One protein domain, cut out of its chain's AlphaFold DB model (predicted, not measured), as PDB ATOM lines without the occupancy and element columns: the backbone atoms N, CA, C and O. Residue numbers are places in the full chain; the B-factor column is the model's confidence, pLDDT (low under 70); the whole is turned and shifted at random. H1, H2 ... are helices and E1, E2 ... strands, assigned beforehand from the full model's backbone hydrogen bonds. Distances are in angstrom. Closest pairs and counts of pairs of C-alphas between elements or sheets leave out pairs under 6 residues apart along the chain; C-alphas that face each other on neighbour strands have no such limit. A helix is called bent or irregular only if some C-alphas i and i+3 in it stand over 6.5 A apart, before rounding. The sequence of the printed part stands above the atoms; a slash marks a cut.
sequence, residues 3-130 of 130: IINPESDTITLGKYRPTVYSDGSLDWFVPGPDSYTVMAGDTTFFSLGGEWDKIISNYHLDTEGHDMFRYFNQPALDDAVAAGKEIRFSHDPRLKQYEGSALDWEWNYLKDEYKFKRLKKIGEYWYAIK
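AT A GLANCE: This is residues 3 to 130 of the 130 residues of an uncharacterized protein of Streptococcus gallolyticus subsp. gallolyticus DSM 16831 (UniProt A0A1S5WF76). A strongly twisted four-stranded sheet, E1, E5, E7 and E6, has helix H4 over one face, while the longer H3 crosses H4 steeply and comes near E1 and E5 with its residues 73 to 81. At one end the small hairpin E2 and E3 lies well away from this sheet, and residues 57 to 62, of which 57 to 59 belong to H2, stand free. The 128 printed residues hold four named helices and seven named strands, in the order E1 E2 E3 H1 E4 H2 H3 E5 H4 E6 E7; the class is mixed, helices and strands. The larger sheet, in the order E1 E5 E7 E6, is mixed, and E2 with E3 is antiparallel. The whole is compact, with a radius of gyration of the C-alphas of 14.6 A and spans of 42 by 37 by 31 A.

IN THESE COORDINATES: E1 is residues 10 to 13, 10.0 A long, from C-alpha 10 at (136.738, 140.448, 145.657). E2 is 18 to 20, E3 26 to 31, H1 36 to 39 and E4 45 to 47. H2, 49 to 59, is 16.3 A long and only just irregular, with C-alphas 50 and 53 6.6 A apart. H3, 66 to 82, is 22.3 A long, has a kink of 33 degrees near residue 73, and is only just irregular, with C-alphas 71 and 74 6.52 A apart. E5 is 86 to 89, H4 102 to 112, 14.8 A long, E6 118 to 122, 12.7 A, and E7 125 to 129, 12.5 A, ending at C-alpha 129 at (136.942, 128.921, 139.748).

HOW THE PARTS SIT: E1 and E5 are parallel, with N 11 and O 86 2.8 A apart; E5 and E7 are antiparallel, with N 89 and O 126 at 2.8 A. E6 and E7 form a hairpin, with N 120 and O 127 at 2.9 A. E5, H4 and E6 make a split strand-helix-strand unit, two strands running the same way with E7 between them; its crossover is right-handed. H4 is on the sheet at a height of 9.4 A, over E7, running along it at 3 degrees on the local plane, and only just not over E5, where 2 of its 11 C-alphas fall. H3 touches H4, closest at the C-alphas of Phe 69 and Ala 102, 6.5 A, a steep tilt of 51 degrees, the same way. H3 and H1 only graze the sheet. H2 is close to H3 but not clearly touching, the C-alphas of Ile 56 and Met 68 being closest at 7.7 A. E4 pairs with no named strand; residues 3 to 4 pair with its residues 45 to 46, antiparallel. In the hairpin E2 and E3, N 27 and O 19 are 2.9 A apart. Every O i to N i+4 pair is within hydrogen-bond range in H4, against 5 of 7 in H2 and 10 of 13 in H3; H1 is too short for one.

THE WHOLE: The two C-alphas farthest apart, those of Asp 23 and Ala 82, are 44.8 A apart. The printed part has no cut. The link from E5 to H4, 12 residues, is long. Mean pLDDT of the printed part is 88.6; residues 48 to 63 are under 70.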
ATOM      1  N   ILE A   3     126.762 144.926 154.225       85.75
ATOM      2  CA  ILE A   3     127.861 144.660 153.292       85.75
ATOM      3  C   ILE A   3     128.975 145.659 153.602       85.75
ATOM      4  O   ILE A   3     128.723 146.859 153.692       85.75
ATOM      5  N   ILE A   4     130.189 145.155 153.786       90.19
ATOM      6  CA  ILE A   4     131.390 145.942 154.065       90.19
ATOM      7  C   ILE A   4     132.267 145.943 152.813       90.19
ATOM      8  O   ILE A   4     132.323 144.928 152.122       90.19
ATOM      9  N   ASN A   5     132.919 147.072 152.522       91.50
ATOM     10  CA  ASN A   5     133.745 147.313 151.330       91.50
ATOM     11  C   ASN A   5     133.069 146.870 150.011       91.50
ATOM     12  O   ASN A   5     133.611 146.024 149.289       91.50
ATOM     13  N   PRO A   6     131.847 147.348 149.701       91.62
ATOM     14  CA  PRO A   6     131.081 146.885 148.537       91.62
ATOM     15  C   PRO A   6     131.777 147.160 147.193       91.62
ATOM     16  O   PRO A   6     131.528 146.457 146.213       91.62
ATOM     17  N   GLU A   7     132.662 148.151 147.141       92.69
ATOM     18  CA  GLU A   7     133.472 148.518 145.977       92.69
ATOM     19  C   GLU A   7     134.620 147.549 145.654       92.69
ATOM     20  O   GLU A   7     135.132 147.597 144.542       92.69
ATOM     21  N   SER A   8     135.014 146.656 146.566       96.19
ATOM     22  CA  SER A   8     136.097 145.698 146.305       96.19
ATOM     23  C   SER A   8     135.736 144.715 145.186       96.19
ATOM     24  O   SER A   8     134.665 144.113 145.202       96.19
ATOM     25  N   ASP A   9     136.668 144.441 144.276       96.75
ATOM     26  CA  ASP A   9     136.494 143.442 143.210       96.75
ATOM     27  C   ASP A   9     136.524 141.990 143.716       96.75
ATOM     28  O   ASP A   9     136.380 141.051 142.941       96.75
ATOM     29  N   THR A  10     136.729 141.770 145.014       96.69
ATOM     30  CA  THR A  10     136.738 140.448 145.657       96.69
ATOM     31  C   THR A  10     135.738 140.393 146.805       96.69
ATOM     32  O   THR A  10     135.636 141.352 147.569       96.69
ATOM     33  N   ILE A  11     135.062 139.256 146.978       96.69
ATOM     34  CA  ILE A  11     134.296 138.913 148.181       96.69
ATOM     35  C   ILE A  11     134.971 137.768 148.951       96.69
ATOM     36  O   ILE A  11     135.359 136.751 148.370       96.69
ATOM     37  N   THR A  12     135.104 137.929 150.270       96.81
ATOM     38  CA  THR A  12     135.610 136.905 151.190       96.81
ATOM     39  C   THR A  12     134.480 136.316 152.025       96.81
ATOM     40  O   THR A  12     133.821 137.010 152.797       96.81
ATOM     41  N   LEU A  13     134.318 135.001 151.911       94.81
ATOM     42  CA  LEU A  13     133.364 134.190 152.660       94.81
ATOM     43  C   LEU A  13     134.081 133.375 153.747       94.81
ATOM     44  O   LEU A  13     135.298 133.142 153.689       94.81
ATOM     45  N   GLY A  14     133.351 132.916 154.759       91.94
ATOM     46  CA  GLY A  14     133.922 132.065 155.800       91.94
ATOM     47  C   GLY A  14     133.128 132.017 157.093       91.94
ATOM     48  O   GLY A  14     132.030 132.553 157.203       91.94
ATOM     49  N   LYS A  15     133.708 131.358 158.100       87.19
ATOM     50  CA  LYS A  15     133.133 131.309 159.444       87.19
ATOM     51  C   LYS A  15     133.600 132.482 160.285       87.19
ATOM     52  O   LYS A  15     134.784 132.822 160.289       87.19
ATOM     53  N   TYR A  16     132.665 133.047 161.044       86.50
ATOM     54  CA  TYR A  16     133.030 133.856 162.191       86.50
ATOM     55  C   TYR A  16     133.623 132.940 163.257       86.50
ATOM     56  O   TYR A  16     133.032 131.906 163.583       86.50
ATOM     57  N   ARG A  17     134.782 133.316 163.786       86.06
ATOM     58  CA  ARG A  17     135.420 132.613 164.896       86.06
ATOM     59  C   ARG A  17     135.704 133.597 166.029       86.06
ATOM     60  O   ARG A  17     136.160 134.707 165.750       86.06
ATOM     61  N   PRO A  18     135.400 133.227 167.282       87.56
ATOM     62  CA  PRO A  18     135.651 134.074 168.436       87.56
ATOM     63  C   PRO A  18     137.145 134.118 168.755       87.56
ATOM     64  O   PRO A  18     137.917 133.251 168.337       87.56
ATOM     65  N   THR A  19     137.547 135.091 169.558       91.62
ATOM     66  CA  THR A  19     138.855 135.055 170.208       91.62
ATOM     67  C   THR A  19     138.864 133.923 171.227       91.62
ATOM     68  O   THR A  19     137.918 133.760 171.996       91.62
ATOM     69  N   VAL A  20     139.939 133.136 171.228       92.06
ATOM     70  CA  VAL A  20     140.177 132.097 172.231       92.06
ATOM     71  C   VAL A  20     141.241 132.614 173.190       92.06
ATOM     72  O   VAL A  20     142.376 132.863 172.779       92.06
ATOM     73  N   TYR A  21     140.878 132.809 174.455       92.00
ATOM     74  CA  TYR A  21     141.823 133.222 175.487       92.00
ATOM     75  C   TYR A  21     142.767 132.074 175.863       92.00
ATOM     76  O   TYR A  21     142.535 130.907 175.546       92.00
ATOM     77  N   SER A  22     143.859 132.394 176.564       93.06
ATOM     78  CA  SER A  22     144.881 131.408 176.948       93.06
ATOM     79  C   SER A  22     144.356 130.272 177.833       93.06
ATOM     80  O   SER A  22     144.980 129.218 177.898       93.06
ATOM     81  N   ASP A  23     143.231 130.482 178.521       94.00
ATOM     82  CA  ASP A  23     142.542 129.478 179.338       94.00
ATOM     83  C   ASP A  23     141.527 128.628 178.545       94.00
ATOM     84  O   ASP A  23     140.871 127.756 179.115       94.00
ATOM     85  N   GLY A  24     141.403 128.856 177.233       90.94
ATOM     86  CA  GLY A  24     140.466 128.171 176.344       90.94
ATOM     87  C   GLY A  24     139.055 128.762 176.323       90.94
ATOM     88  O   GLY A  24     138.208 128.255 175.584       90.94
ATOM     89  N   SER A  25     138.776 129.816 177.096       92.06
ATOM     90  CA  SER A  25     137.483 130.502 177.046       92.06
ATOM     91  C   SER A  25     137.293 131.264 175.726       92.06
ATOM     92  O   SER A  25     138.254 131.726 175.107       92.06
ATOM     93  N   LEU A  26     136.038 131.347 175.268       87.94
ATOM     94  CA  LEU A  26     135.666 131.931 173.976       87.94
ATOM     95  C   LEU A  26     135.003 133.297 174.164       87.94
ATOM     96  O   LEU A  26     134.007 133.404 174.880       87.94
ATOM     97  N   ASP A  27     135.499 134.307 173.453       87.62
ATOM     98  CA  ASP A  27     134.885 135.632 173.362       87.62
ATOM     99  C   ASP A  27     134.247 135.846 171.987       87.62
ATOM    100  O   ASP A  27     134.920 136.148 171.001       87.62
ATOM    101  N   TRP A  28     132.926 135.684 171.921       82.44
ATOM    102  CA  TRP A  28     132.144 135.865 170.695       82.44
ATOM    103  C   TRP A  28     131.885 137.332 170.332       82.44
ATOM    104  O   TRP A  28     131.314 137.593 169.274       82.44
ATOM    105  N   PHE A  29     132.310 138.287 171.168       83.81
ATOM    106  CA  PHE A  29     132.252 139.716 170.850       83.81
ATOM    107  C   PHE A  29     133.517 140.205 170.140       83.81
ATOM    108  O   PHE A  29     133.463 141.211 169.429       83.81
ATOM    109  N   VAL A  30     134.641 139.500 170.298       86.56
ATOM    110  CA  VAL A  30     135.925 139.859 169.687       86.56
ATOM    111  C   VAL A  30     136.304 138.811 168.640       86.56
ATOM    112  O   VAL A  30     136.543 137.659 169.001       86.56
ATOM    113  N   PRO A  31     136.410 139.167 167.347       89.19
ATOM    114  CA  PRO A  31     136.757 138.192 166.323       89.19
ATOM    115  C   PRO A  31     138.185 137.679 166.519       89.19
ATOM    116  O   PRO A  31     139.123 138.460 166.681       89.19
ATOM    117  N   GLY A  32     138.345 136.359 166.458       90.50
ATOM    118  CA  GLY A  32     139.648 135.710 166.432       90.50
ATOM    119  C   GLY A  32     140.401 135.989 165.123       90.50
ATOM    120  O   GLY A  32     139.795 136.401 164.128       90.50
ATOM    121  N   PRO A  33     141.722 135.744 165.088       92.62
ATOM    122  CA  PRO A  33     142.556 136.042 163.921       92.62
ATOM    123  C   PRO A  33     142.182 135.229 162.674       92.62
ATOM    124  O   PRO A  33     142.394 135.697 161.561       92.62
ATOM    125  N   ASP A  34     141.602 134.039 162.845       90.31
ATOM    126  CA  ASP A  34     141.115 133.181 161.759       90.31
ATOM    127  C   ASP A  34     139.638 133.436 161.404       90.31
ATOM    128  O   ASP A  34     139.077 132.753 160.550       90.31
ATOM    129  N   SER A  35     138.992 134.434 162.016       89.75
ATOM    130  CA  SER A  35     137.630 134.836 161.669       89.75
ATOM    131  C   SER A  35     137.583 135.454 160.275       89.75
ATOM    132  O   SER A  35     138.421 136.289 159.924       89.75
ATOM    133  N   TYR A  36     136.563 135.115 159.482       88.62
ATOM    134  CA  TYR A  36     136.445 135.637 158.116       88.62
ATOM    135  C   TYR A  36     136.401 137.171 158.053       88.62
ATOM    136  O   TYR A  36     136.909 137.736 157.095       88.62
ATOM    137  N   THR A  37     135.857 137.851 159.072       90.06
ATOM    138  CA  THR A  37     135.810 139.323 159.122       90.06
ATOM    139  C   THR A  37     137.193 139.949 159.286       90.06
ATOM    140  O   THR A  37     137.408 141.067 158.838       90.06
ATOM    141  N   VAL A  38     138.134 139.238 159.918       90.81
ATOM    142  CA  VAL A  38     139.543 139.651 160.033       90.81
ATOM    143  C   VAL A  38     140.286 139.277 158.753       90.81
ATOM    144  O   VAL A  38     140.961 140.109 158.153       90.81
ATOM    145  N   MET A  39     140.091 138.043 158.285       94.44
ATOM    146  CA  MET A  39     140.708 137.515 157.066       94.44
ATOM    147  C   MET A  39     140.245 138.231 155.790       94.44
ATOM    148  O   MET A  39     140.945 138.177 154.782       94.44
ATOM    149  N   ALA A  40     139.080 138.879 155.784       93.06
ATOM    150  CA  ALA A  40     138.586 139.623 154.631       93.06
ATOM    151  C   ALA A  40     139.461 140.839 154.301       93.06
ATOM    152  O   ALA A  40     139.574 141.181 153.124       93.06
ATOM    153  N   GLY A  41     140.109 141.453 155.297       92.06
ATOM    154  CA  GLY A  41     140.913 142.656 155.095       92.06
ATOM    155  C   GLY A  41     140.104 143.780 154.438       92.06
ATOM    156  O   GLY A  41     139.078 144.208 154.961       92.06
ATOM    157  N   ASP A  42     140.567 144.239 153.282       93.06
ATOM    158  CA  ASP A  42     139.948 145.279 152.454       93.06
ATOM    159  C   ASP A  42     138.914 144.744 151.447       93.06
ATOM    160  O   ASP A  42     138.278 145.523 150.740       93.06
ATOM    161  N   THR A  43     138.695 143.428 151.393       94.38
ATOM    162  CA  THR A  43     137.731 142.837 150.454       94.38
ATOM    163  C   THR A  43     136.287 142.963 150.928       94.38
ATOM    164  O   THR A  43     136.021 143.211 152.107       94.38
ATOM    165  N   THR A  44     135.339 142.755 150.012       93.62
ATOM    166  CA  THR A  44     133.920 142.706 150.349       93.62
ATOM    167  C   THR A  44     133.664 141.537 151.294       93.62
ATOM    168  O   THR A  44     134.117 140.419 151.058       93.62
ATOM    169  N   PHE A  45     132.890 141.754 152.345       90.75
ATOM    170  CA  PHE A  45     132.288 140.675 153.123       90.75
ATOM    171  C   PHE A  45     130.942 141.156 153.647       90.75
ATOM    172  O   PHE A  45     130.739 142.352 153.854       90.75
ATOM    173  N   PHE A  46     130.006 140.241 153.873       85.56
ATOM    174  CA  PHE A  46     128.777 140.589 154.572       85.56
ATOM    175  C   PHE A  46     128.856 140.110 156.013       85.56
ATOM    176  O   PHE A  46     129.370 139.029 156.302       85.56
ATOM    177  N   SER A  47     128.355 140.928 156.929       78.31
ATOM    178  CA  SER A  47     128.199 140.572 158.329       78.31
ATOM    179  C   SER A  47     126.725 140.574 158.682       78.31
ATOM    180  O   SER A  47     125.998 141.550 158.471       78.31
ATOM    181  N   LEU A  48     126.288 139.448 159.231       66.94
ATOM    182  CA  LEU A  48     124.998 139.336 159.900       66.94
ATOM    183  C   LEU A  48     125.133 139.619 161.404       66.94
ATOM    184  O   LEU A  48     124.125 139.750 162.089       66.94
ATOM    185  N   GLY A  49     126.365 139.791 161.904       63.19
ATOM    186  CA  GLY A  49     126.666 140.096 163.303       63.19
ATOM    187  C   GLY A  49     126.046 139.103 164.292       63.19
ATOM    188  O   GLY A  49     125.646 137.998 163.931       63.19
ATOM    189  N   GLY A  50     125.893 139.532 165.547       60.88
ATOM    190  CA  GLY A  50     125.099 138.817 166.556       60.88
ATOM    191  C   GLY A  50     123.583 138.890 166.317       60.88
ATOM    192  O   GLY A  50     122.807 138.689 167.252       60.88
ATOM    193  N   GLU A  51     123.142 139.256 165.109       63.19
ATOM    194  CA  GLU A  51     121.725 139.295 164.751       63.19
ATOM    195  C   GLU A  51     121.232 137.962 164.200       63.19
ATOM    196  O   GLU A  51     120.028 137.760 164.193       63.19
ATOM    197  N   TRP A  52     122.108 137.031 163.807       66.56
ATOM    198  CA  TRP A  52     121.695 135.722 163.286       66.56
ATOM    199  C   TRP A  52     120.760 134.984 164.261       66.56
ATOM    200  O   TRP A  52     119.617 134.682 163.917       66.56
ATOM    201  N   ASP A  53     121.187 134.816 165.516       62.94
ATOM    202  CA  ASP A  53     120.382 134.159 166.556       62.94
ATOM    203  C   ASP A  53     119.131 134.973 166.928       62.94
ATOM    204  O   ASP A  53     118.066 134.418 167.206       62.94
ATOM    205  N   LYS A  54     119.226 136.310 166.883       61.91
ATOM    206  CA  LYS A  54     118.093 137.208 167.160       61.91
ATOM    207  C   LYS A  54     117.043 137.163 166.051       61.91
ATOM    208  O   LYS A  54     115.857 137.234 166.349       61.91
ATOM    209  N   ILE A  55     117.450 137.054 164.787       59.47
ATOM    210  CA  ILE A  55     116.556 137.014 163.627       59.47
ATOM    211  C   ILE A  55     115.834 135.664 163.585       59.47
ATOM    212  O   ILE A  55     114.612 135.656 163.453       59.47
ATOM    213  N   ILE A  56     116.540 134.547 163.804       61.72
ATOM    214  CA  ILE A  56     115.907 133.223 163.937       61.72
ATOM    215  C   ILE A  56     114.854 133.248 165.054       61.72
ATOM    216  O   ILE A  56     113.703 132.871 164.831       61.72
ATOM    217  N   SER A  57     115.215 133.777 166.230       58.31
ATOM    218  CA  SER A  57     114.303 133.844 167.375       58.31
ATOM    219  C   SER A  57     113.117 134.797 167.172       58.31
ATOM    220  O   SER A  57     112.025 134.492 167.642       58.31
ATOM    221  N   ASN A  58     113.301 135.952 166.524       59.56
ATOM    222  CA  ASN A  58     112.247 136.965 166.377       59.56
ATOM    223  C   ASN A  58     111.263 136.645 165.246       59.56
ATOM    224  O   ASN A  58     110.088 137.001 165.338       59.56
ATOM    225  N   TYR A  59     111.734 135.999 164.178       55.59
ATOM    226  CA  TYR A  59     110.941 135.748 162.973       55.59
ATOM    227  C   TYR A  59     110.478 134.290 162.834       55.59
ATOM    228  O   TYR A  59     109.805 133.979 161.857       55.59
ATOM    229  N   HIS A  60     110.776 133.422 163.813       56.88
ATOM    230  CA  HIS A  60     110.470 131.981 163.780       56.88
ATOM    231  C   HIS A  60     110.957 131.301 162.491       56.88
ATOM    232  O   HIS A  60     110.292 130.410 161.962       56.88
ATOM    233  N   LEU A  61     112.096 131.762 161.968       64.25
ATOM    234  CA  LEU A  61     112.723 131.147 160.802       64.25
ATOM    235  C   LEU A  61     113.196 129.745 161.171       64.25
ATOM    236  O   LEU A  61     113.417 129.456 162.355       64.25
ATOM    237  N   ASP A  62     113.323 128.871 160.172       67.12
ATOM    238  CA  ASP A  62     113.700 127.489 160.432       67.12
ATOM    239  C   ASP A  62     114.997 127.411 161.259       67.12
ATOM    240  O   ASP A  62     115.948 128.177 161.073       67.12
ATOM    241  N   THR A  63     115.016 126.495 162.228       64.06
ATOM    242  CA  THR A  63     116.155 126.346 163.144       64.06
ATOM    243  C   THR A  63     117.399 125.806 162.446       64.06
ATOM    244  O   THR A  63     118.478 125.818 163.032       64.06
ATOM    245  N   GLU A  64     117.249 125.307 161.218       70.12
ATOM    246  CA  GLU A  64     118.341 124.785 160.402       70.12
ATOM    247  C   GLU A  64     119.125 125.930 159.729       70.12
ATOM    248  O   GLU A  64     120.320 125.791 159.490       70.12
ATOM    249  N   GLY A  65     118.516 127.104 159.536       76.25
ATOM    250  CA  GLY A  65     119.099 128.297 158.924       76.25
ATOM    251  C   GLY A  65     118.886 128.414 157.410       76.25
ATOM    252  O   GLY A  65     119.541 129.249 156.780       76.25
ATOM    253  N   HIS A  66     118.003 127.618 156.802       81.25
ATOM    254  CA  HIS A  66     117.768 127.629 155.353       81.25
ATOM    255  C   HIS A  66     117.108 128.925 154.872       81.25
ATOM    256  O   HIS A  66     117.559 129.513 153.885       81.25
ATOM    257  N   ASP A  67     116.104 129.421 155.587       83.88
ATOM    258  CA  ASP A  67     115.471 130.709 155.320       83.88
ATOM    259  C   ASP A  67     116.483 131.849 155.462       83.88
ATOM    260  O   ASP A  67     116.550 132.735 154.611       83.88
ATOM    261  N   MET A  68     117.337 131.799 156.489       81.31
ATOM    262  CA  MET A  68     118.411 132.780 156.670       81.31
ATOM    263  C   MET A  68     119.363 132.784 155.474       81.31
ATOM    264  O   MET A  68     119.655 133.837 154.905       81.31
ATOM    265  N   PHE A  69     119.808 131.603 155.049       87.75
ATOM    266  CA  PHE A  69     120.664 131.462 153.881       87.75
ATOM    267  C   PHE A  69     119.994 132.016 152.615       87.75
ATOM    268  O   PHE A  69     120.614 132.771 151.864       87.75
ATOM    269  N   ARG A  70     118.715 131.697 152.402       89.38
ATOM    270  CA  ARG A  70     117.935 132.158 151.251       89.38
ATOM    271  C   ARG A  70     117.749 133.673 151.227       89.38
ATOM    272  O   ARG A  70     117.842 134.270 150.163       89.38
ATOM    273  N   TYR A  71     117.464 134.300 152.366       86.56
ATOM    274  CA  TYR A  71     117.167 135.736 152.409       86.56
ATOM    275  C   TYR A  71     118.408 136.622 152.495       86.56
ATOM    276  O   TYR A  71     118.331 137.787 152.109       86.56
ATOM    277  N   PHE A  72     119.535 136.105 152.987       85.75
ATOM    278  CA  PHE A  72     120.729 136.916 153.221       85.75
ATOM    279  C   PHE A  72     121.935 136.461 152.400       85.75
ATOM    280  O   PHE A  72     122.546 137.279 151.716       85.75
ATOM    281  N   ASN A  73     122.282 135.173 152.420       90.12
ATOM    282  CA  ASN A  73     123.484 134.696 151.734       90.12
ATOM    283  C   ASN A  73     123.278 134.630 150.215       90.12
ATOM    284  O   ASN A  73     124.136 135.119 149.487       90.12
ATOM    285  N   GLN A  74     122.155 134.081 149.729       94.19
ATOM    286  CA  GLN A  74     121.897 133.983 148.284       94.19
ATOM    287  C   GLN A  74     121.945 135.354 147.587       94.19
ATOM    288  O   GLN A  74     122.759 135.489 146.678       94.19
ATOM    289  N   PRO A  75     121.232 136.406 148.050       93.31
ATOM    290  CA  PRO A  75     121.298 137.714 147.400       93.31
ATOM    291  C   PRO A  75     122.707 138.321 147.382       93.31
ATOM    292  O   PRO A  75     123.116 138.887 146.376       93.31
ATOM    293  N   ALA A  76     123.492 138.163 148.456       92.19
ATOM    294  CA  ALA A  76     124.871 138.655 148.469       92.19
ATOM    295  C   ALA A  76     125.783 137.908 147.484       92.19
ATOM    296  O   ALA A  76     126.688 138.512 146.905       92.19
ATOM    297  N   LEU A  77     125.564 136.605 147.292       95.56
ATOM    298  CA  LEU A  77     126.279 135.826 146.282       95.56
ATOM    299  C   LEU A  77     125.838 136.216 144.869       95.56
ATOM    300  O   LEU A  77     126.695 136.360 143.997       95.56
ATOM    301  N   ASP A  78     124.541 136.435 144.659       96.69
ATOM    302  CA  ASP A  78     123.980 136.888 143.386       96.69
ATOM    303  C   ASP A  78     124.580 138.232 142.975       96.69
ATOM    304  O   ASP A  78     125.116 138.361 141.873       96.69
ATOM    305  N   ASP A  79     124.585 139.202 143.892       94.50
ATOM    306  CA  ASP A  79     125.171 140.525 143.681       94.50
ATOM    307  C   ASP A  79     126.674 140.433 143.390       94.50
ATOM    308  O   ASP A  79     127.177 141.093 142.476       94.50
ATOM    309  N   ALA A  80     127.411 139.592 144.126       95.12
ATOM    310  CA  ALA A  80     128.842 139.408 143.907       95.12
ATOM    311  C   ALA A  80     129.145 138.804 142.527       95.12
ATOM    312  O   ALA A  80     130.048 139.281 141.835       95.12
ATOM    313  N   VAL A  81     128.382 137.792 142.100       96.75
ATOM    314  CA  VAL A  81     128.550 137.181 140.774       96.75
ATOM    315  C   VAL A  81     128.128 138.142 139.665       96.75
ATOM    316  O   VAL A  81     128.850 138.269 138.676       96.75
ATOM    317  N   ALA A  82     127.003 138.844 139.820       96.69
ATOM    318  CA  ALA A  82     126.520 139.822 138.848       96.69
ATOM    319  C   ALA A  82     127.504 140.988 138.664       96.69
ATOM    320  O   ALA A  82     127.716 141.446 137.542       96.69
ATOM    321  N   ALA A  83     128.156 141.418 139.746       95.50
ATOM    322  CA  ALA A  83     129.214 142.423 139.722       95.50
ATOM    323  C   ALA A  83     130.566 141.890 139.208       95.50
ATOM    324  O   ALA A  83     131.513 142.663 139.086       95.50
ATOM    325  N   GLY A  84     130.681 140.591 138.908       96.31
ATOM    326  CA  GLY A  84     131.915 139.984 138.407       96.31
ATOM    327  C   GLY A  84     133.035 139.893 139.445       96.31
ATOM    328  O   GLY A  84     134.201 139.820 139.061       96.31
ATOM    329  N   LYS A  85     132.700 139.899 140.741       97.06
ATOM    330  CA  LYS A  85     133.692 139.830 141.817       97.06
ATOM    331  C   LYS A  85     134.388 138.469 141.843       97.06
ATOM    332  O   LYS A  85     133.771 137.425 141.624       97.06
ATOM    333  N   GLU A  86     135.670 138.468 142.190       97.69
ATOM    334  CA  GLU A  86     136.378 137.254 142.576       97.69
ATOM    335  C   GLU A  86     135.812 136.732 143.903       97.69
ATOM    336  O   GLU A  86     135.644 137.481 144.863       97.69
ATOM    337  N   ILE A  87     135.504 135.437 143.967       98.06
ATOM    338  CA  ILE A  87     134.930 134.817 145.164       98.06
ATOM    339  C   ILE A  87     135.986 133.936 145.816       98.06
ATOM    340  O   ILE A  87     136.490 132.990 145.200       98.06
ATOM    341  N   ARG A  88     136.293 134.213 147.083       97.62
ATOM    342  CA  ARG A  88     137.220 133.405 147.877       97.62
ATOM    343  C   ARG A  88     136.654 133.063 149.245       97.62
ATOM    344  O   ARG A  88     135.883 133.815 149.831       97.62
ATOM    345  N   PHE A  89     137.108 131.944 149.787       97.44
ATOM    346  CA  PHE A  89     136.774 131.494 151.129       97.44
ATOM    347  C   PHE A  89     138.021 131.515 152.015       97.44
ATOM    348  O   PHE A  89     139.077 131.014 151.627       97.44
ATOM    349  N   SER A  90     137.895 132.064 153.221       96.06
ATOM    350  CA  SER A  90     138.929 132.006 154.275       96.06
ATOM    351  C   SER A  90     139.080 130.608 154.884       96.06
ATOM    352  O   SER A  90     140.104 130.276 155.465       96.06
ATOM    353  N   HIS A  91     138.056 129.771 154.734       95.25
ATOM    354  CA  HIS A  91     138.005 128.396 155.217       95.25
ATOM    355  C   HIS A  91     137.631 127.482 154.054       95.25
ATOM    356  O   HIS A  91     136.877 127.904 153.187       95.25
ATOM    357  N   ASP A  92     138.110 126.236 154.022       96.88
ATOM    358  CA  ASP A  92     137.685 125.298 152.973       96.88
ATOM    359  C   ASP A  92     136.243 124.831 153.251       96.88
ATOM    360  O   ASP A  92     136.054 124.053 154.191       96.88
ATOM    361  N   PRO A  93     135.235 125.252 152.460       95.19
ATOM    362  CA  PRO A  93     133.832 124.907 152.692       95.19
ATOM    363  C   PRO A  93     133.546 123.410 152.516       95.19
ATOM    364  O   PRO A  93     132.509 122.934 152.956       95.19
ATOM    365  N   ARG A  94     134.459 122.642 151.902       95.44
ATOM    366  CA  ARG A  94     134.276 121.210 151.603       95.44
ATOM    367  C   ARG A  94     134.651 120.295 152.769       95.44
ATOM    368  O   ARG A  94     134.536 119.075 152.652       95.44
ATOM    369  N   LEU A  95     135.188 120.844 153.861       94.56
ATOM    370  CA  LEU A  95     135.571 120.045 155.023       94.56
ATOM    371  C   LEU A  95     134.328 119.486 155.718       94.56
ATOM    372  O   LEU A  95     133.350 120.198 155.912       94.56
ATOM    373  N   LYS A  96     134.411 118.233 156.181       92.44
ATOM    374  CA  LYS A  96     133.293 117.510 156.817       92.44
ATOM    375  C   LYS A  96     132.659 118.272 157.989       92.44
ATOM    376  O   LYS A  96     131.458 118.201 158.183       92.44
ATOM    377  N   GLN A  97     133.452 119.042 158.734       87.88
ATOM    378  CA  GLN A  97     132.973 119.879 159.844       87.88
ATOM    379  C   GLN A  97     132.040 121.033 159.422       87.88
ATOM    380  O   GLN A  97     131.429 121.659 160.282       87.88
ATOM    381  N   TYR A  98     131.978 121.361 158.129       87.25
ATOM    382  CA  TYR A  98     131.124 122.418 157.583       87.25
ATOM    383  C   TYR A  98     129.951 121.892 156.766       87.25
ATOM    384  O   TYR A  98     129.130 122.709 156.352       87.25
ATOM    385  N   GLU A  99     129.863 120.578 156.563       88.81
ATOM    386  CA  GLU A  99     128.748 119.933 155.874       88.81
ATOM    387  C   GLU A  99     127.419 120.344 156.516       88.81
ATOM    388  O   GLU A  99     127.278 120.320 157.741       88.81
ATOM    389  N   GLY A 100     126.461 120.770 155.691       84.81
ATOM    390  CA  GLY A 100     125.157 121.225 156.177       84.81
ATOM    391  C   GLY A 100     125.182 122.584 156.881       84.81
ATOM    392  O   GLY A 100     124.210 122.951 157.528       84.81
ATOM    393  N   SER A 101     126.277 123.339 156.783       86.25
ATOM    394  CA  SER A 101     126.355 124.701 157.308       86.25
ATOM    395  C   SER A 101     126.266 125.737 156.189       86.25
ATOM    396  O   SER A 101     126.585 125.436 155.042       86.25
ATOM    397  N   ALA A 102     125.969 126.994 156.538       87.75
ATOM    398  CA  ALA A 102     125.926 128.094 155.569       87.75
ATOM    399  C   ALA A 102     127.159 128.163 154.649       87.75
ATOM    400  O   ALA A 102     127.014 128.412 153.466       87.75
ATOM    401  N   LEU A 103     128.357 127.856 155.157       91.19
ATOM    402  CA  LEU A 103     129.594 127.891 154.371       91.19
ATOM    403  C   LEU A 103     129.638 126.800 153.277       91.19
ATOM    404  O   LEU A 103     130.121 127.038 152.173       91.19
ATOM    405  N   ASP A 104     129.124 125.606 153.578       94.00
ATOM    406  CA  ASP A 104     128.969 124.523 152.597       94.00
ATOM    407  C   ASP A 104     127.856 124.862 151.597       94.00
ATOM    408  O   ASP A 104     128.028 124.701 150.388       94.00
ATOM    409  N   TRP A 105     126.748 125.437 152.069       95.00
ATOM    410  CA  TRP A 105     125.660 125.897 151.204       95.00
ATOM    411  C   TRP A 105     126.080 127.015 150.251       95.00
ATOM    412  O   TRP A 105     125.714 126.955 149.083       95.00
ATOM    413  N   GLU A 106     126.885 127.985 150.694       95.88
ATOM    414  CA  GLU A 106     127.466 129.029 149.837       95.88
ATOM    415  C   GLU A 106     128.239 128.401 148.675       95.88
ATOM    416  O   GLU A 106     128.049 128.767 147.515       95.88
ATOM    417  N   TRP A 107     129.082 127.407 148.969       97.69
ATOM    418  CA  TRP A 107     129.827 126.705 147.933       97.69
ATOM    419  C   TRP A 107     128.914 125.905 147.002       97.69
ATOM    420  O   TRP A 107     129.068 125.982 145.782       97.69
ATOM    421  N   ASN A 108     127.951 125.161 147.550       97.62
ATOM    422  CA  ASN A 108     127.013 124.381 146.746       97.62
ATOM    423  C   ASN A 108     126.180 125.278 145.825       97.62
ATOM    424  O   ASN A 108     126.109 125.009 144.629       97.62
ATOM    425  N   TYR A 109     125.694 126.406 146.332       97.88
ATOM    426  CA  TYR A 109     124.949 127.399 145.566       97.88
ATOM    427  C   TYR A 109     125.754 127.963 144.386       97.88
ATOM    428  O   TYR A 109     125.274 127.986 143.253       97.88
ATOM    429  N   LEU A 110     127.020 128.336 144.605       97.88
ATOM    430  CA  LEU A 110     127.895 128.818 143.530       97.88
ATOM    431  C   LEU A 110     128.132 127.762 142.441       97.88
ATOM    432  O   LEU A 110     128.179 128.091 141.251       97.88
ATOM    433  N   LYS A 111     128.281 126.485 142.804       97.81
ATOM    434  CA  LYS A 111     128.389 125.417 141.799       97.81
ATOM    435  C   LYS A 111     127.084 125.241 141.029       97.81
ATOM    436  O   LYS A 111     127.106 125.165 139.799       97.81
ATOM    437  N   ASP A 112     125.972 125.151 141.748       97.62
ATOM    438  CA  ASP A 112     124.707 124.681 141.198       97.62
ATOM    439  C   ASP A 112     124.051 125.767 140.340       97.62
ATOM    440  O   ASP A 112     123.681 125.491 139.195       97.62
ATOM    441  N   GLU A 113     124.043 127.016 140.804       97.88
ATOM    442  CA  GLU A 113     123.447 128.143 140.079       97.88
ATOM    443  C   GLU A 113     124.436 128.791 139.104       97.88
ATOM    444  O   GLU A 113     124.136 128.997 137.924       97.88
ATOM    445  N   TYR A 114     125.669 129.035 139.551       97.25
ATOM    446  CA  TYR A 114     126.636 129.849 138.803       97.25
ATOM    447  C   TYR A 114     127.717 129.054 138.067       97.25
ATOM    448  O   TYR A 114     128.535 129.642 137.345       97.25
ATOM    449  N   LYS A 115     127.674 127.719 138.162       97.19
ATOM    450  CA  LYS A 115     128.552 126.766 137.458       97.19
ATOM    451  C   LYS A 115     130.027 126.886 137.831       97.19
ATOM    452  O   LYS A 115     130.889 126.529 137.027       97.19
ATOM    453  N   PHE A 116     130.331 127.358 139.043       97.62
ATOM    454  CA  PHE A 116     131.681 127.237 139.592       97.62
ATOM    455  C   PHE A 116     132.064 125.753 139.696       97.62
ATOM    456  O   PHE A 116     131.270 124.914 140.108       97.62
ATOM    457  N   LYS A 117     133.281 125.399 139.281       97.12
ATOM    458  CA  LYS A 117     133.701 123.999 139.110       97.12
ATOM    459  C   LYS A 117     134.568 123.487 140.242       97.12
ATOM    460  O   LYS A 117     134.530 122.302 140.564       97.12
ATOM    461  N   ARG A 118     135.424 124.344 140.798       96.88
ATOM    462  CA  ARG A 118     136.407 123.931 141.805       96.88
ATOM    463  C   ARG A 118     136.852 125.077 142.692       96.88
ATOM    464  O   ARG A 118     136.786 126.237 142.299       96.88
ATOM    465  N   LEU A 119     137.414 124.697 143.834       97.88
ATOM    466  CA  LEU A 119     138.180 125.582 144.696       97.88
ATOM    467  C   LEU A 119     139.675 125.361 144.477       97.88
ATOM    468  O   LEU A 119     140.142 124.217 144.461       97.88
ATOM    469  N   LYS A 120     140.430 126.448 144.326       97.94
ATOM    470  CA  LYS A 120     141.893 126.434 144.250       97.94
ATOM    471  C   LYS A 120     142.468 127.135 145.478       97.94
ATOM    472  O   LYS A 120     142.186 128.309 145.690       97.94
ATOM    473  N   LYS A 121     143.297 126.433 146.259       97.75
ATOM    474  CA  LYS A 121     144.031 127.060 147.366       97.75
ATOM    475  C   LYS A 121     145.112 127.986 146.807       97.75
ATOM    476  O   LYS A 121     145.940 127.538 146.011       97.75
ATOM    477  N   ILE A 122     145.103 129.250 147.214       97.25
ATOM    478  CA  ILE A 122     146.143 130.238 146.906       97.25
ATOM    479  C   ILE A 122     146.408 131.020 148.194       97.25
ATOM    480  O   ILE A 122     145.527 131.719 148.693       97.25
ATOM    481  N   GLY A 123     147.611 130.863 148.753       95.81
ATOM    482  CA  GLY A 123     147.919 131.361 150.095       95.81
ATOM    483  C   GLY A 123     146.972 130.763 151.140       95.81
ATOM    484  O   GLY A 123     146.741 129.549 151.156       95.81
ATOM    485  N   GLU A 124     146.392 131.632 151.961       95.06
ATOM    486  CA  GLU A 124     145.461 131.261 153.032       95.06
ATOM    487  C   GLU A 124     144.006 131.090 152.562       95.06
ATOM    488  O   GLU A 124     143.148 130.703 153.351       95.06
ATOM    489  N   TYR A 125     143.709 131.334 151.282       97.75
ATOM    490  CA  TYR A 125     142.336 131.352 150.771       97.75
ATOM    491  C   TYR A 125     142.057 130.247 149.753       97.75
ATOM    492  O   TYR A 125     142.952 129.712 149.088       97.75
ATOM    493  N   TRP A 126     140.771 129.951 149.588       98.31
ATOM    494  CA  TRP A 126     140.232 129.032 148.594       98.31
ATOM    495  C   TRP A 126     139.409 129.804 147.570       98.31
ATOM    496  O   TRP A 126     138.317 130.268 147.870       98.31
ATOM    497  N   TYR A 127     139.928 129.932 146.357       98.31
ATOM    498  CA  TYR A 127     139.301 130.700 145.285       98.31
ATOM    499  C   TYR A 127     138.337 129.839 144.478       98.31
ATOM    500  O   TYR A 127     138.713 128.748 144.036       98.31
ATOM    501  N   ALA A 128     137.119 130.332 144.263       98.06
ATOM    502  CA  ALA A 128     136.123 129.692 143.419       98.06
ATOM    503  C   ALA A 128     136.423 129.950 141.940       98.06
ATOM    504  O   ALA A 128     136.498 131.089 141.492       98.06
ATOM    505  N   ILE A 129     136.585 128.872 141.169       97.31
ATOM    506  CA  ILE A 129     136.942 128.921 139.748       97.31
ATOM    507  C   ILE A 129     135.828 128.306 138.902       97.31
ATOM    508  O   ILE A 129     135.400 127.179 139.171       97.31
ATOM    509  N   LYS A 130     135.396 129.035 137.870       90.81
ATOM    510  CA  LYS A 130     134.400 128.618 136.871       90.81
ATOM    511  C   LYS A 130     134.992 127.780 135.734       90.81
ATOM    512  O   LYS A 130     136.220 127.815 135.510       90.81
TER     513      LYS A 130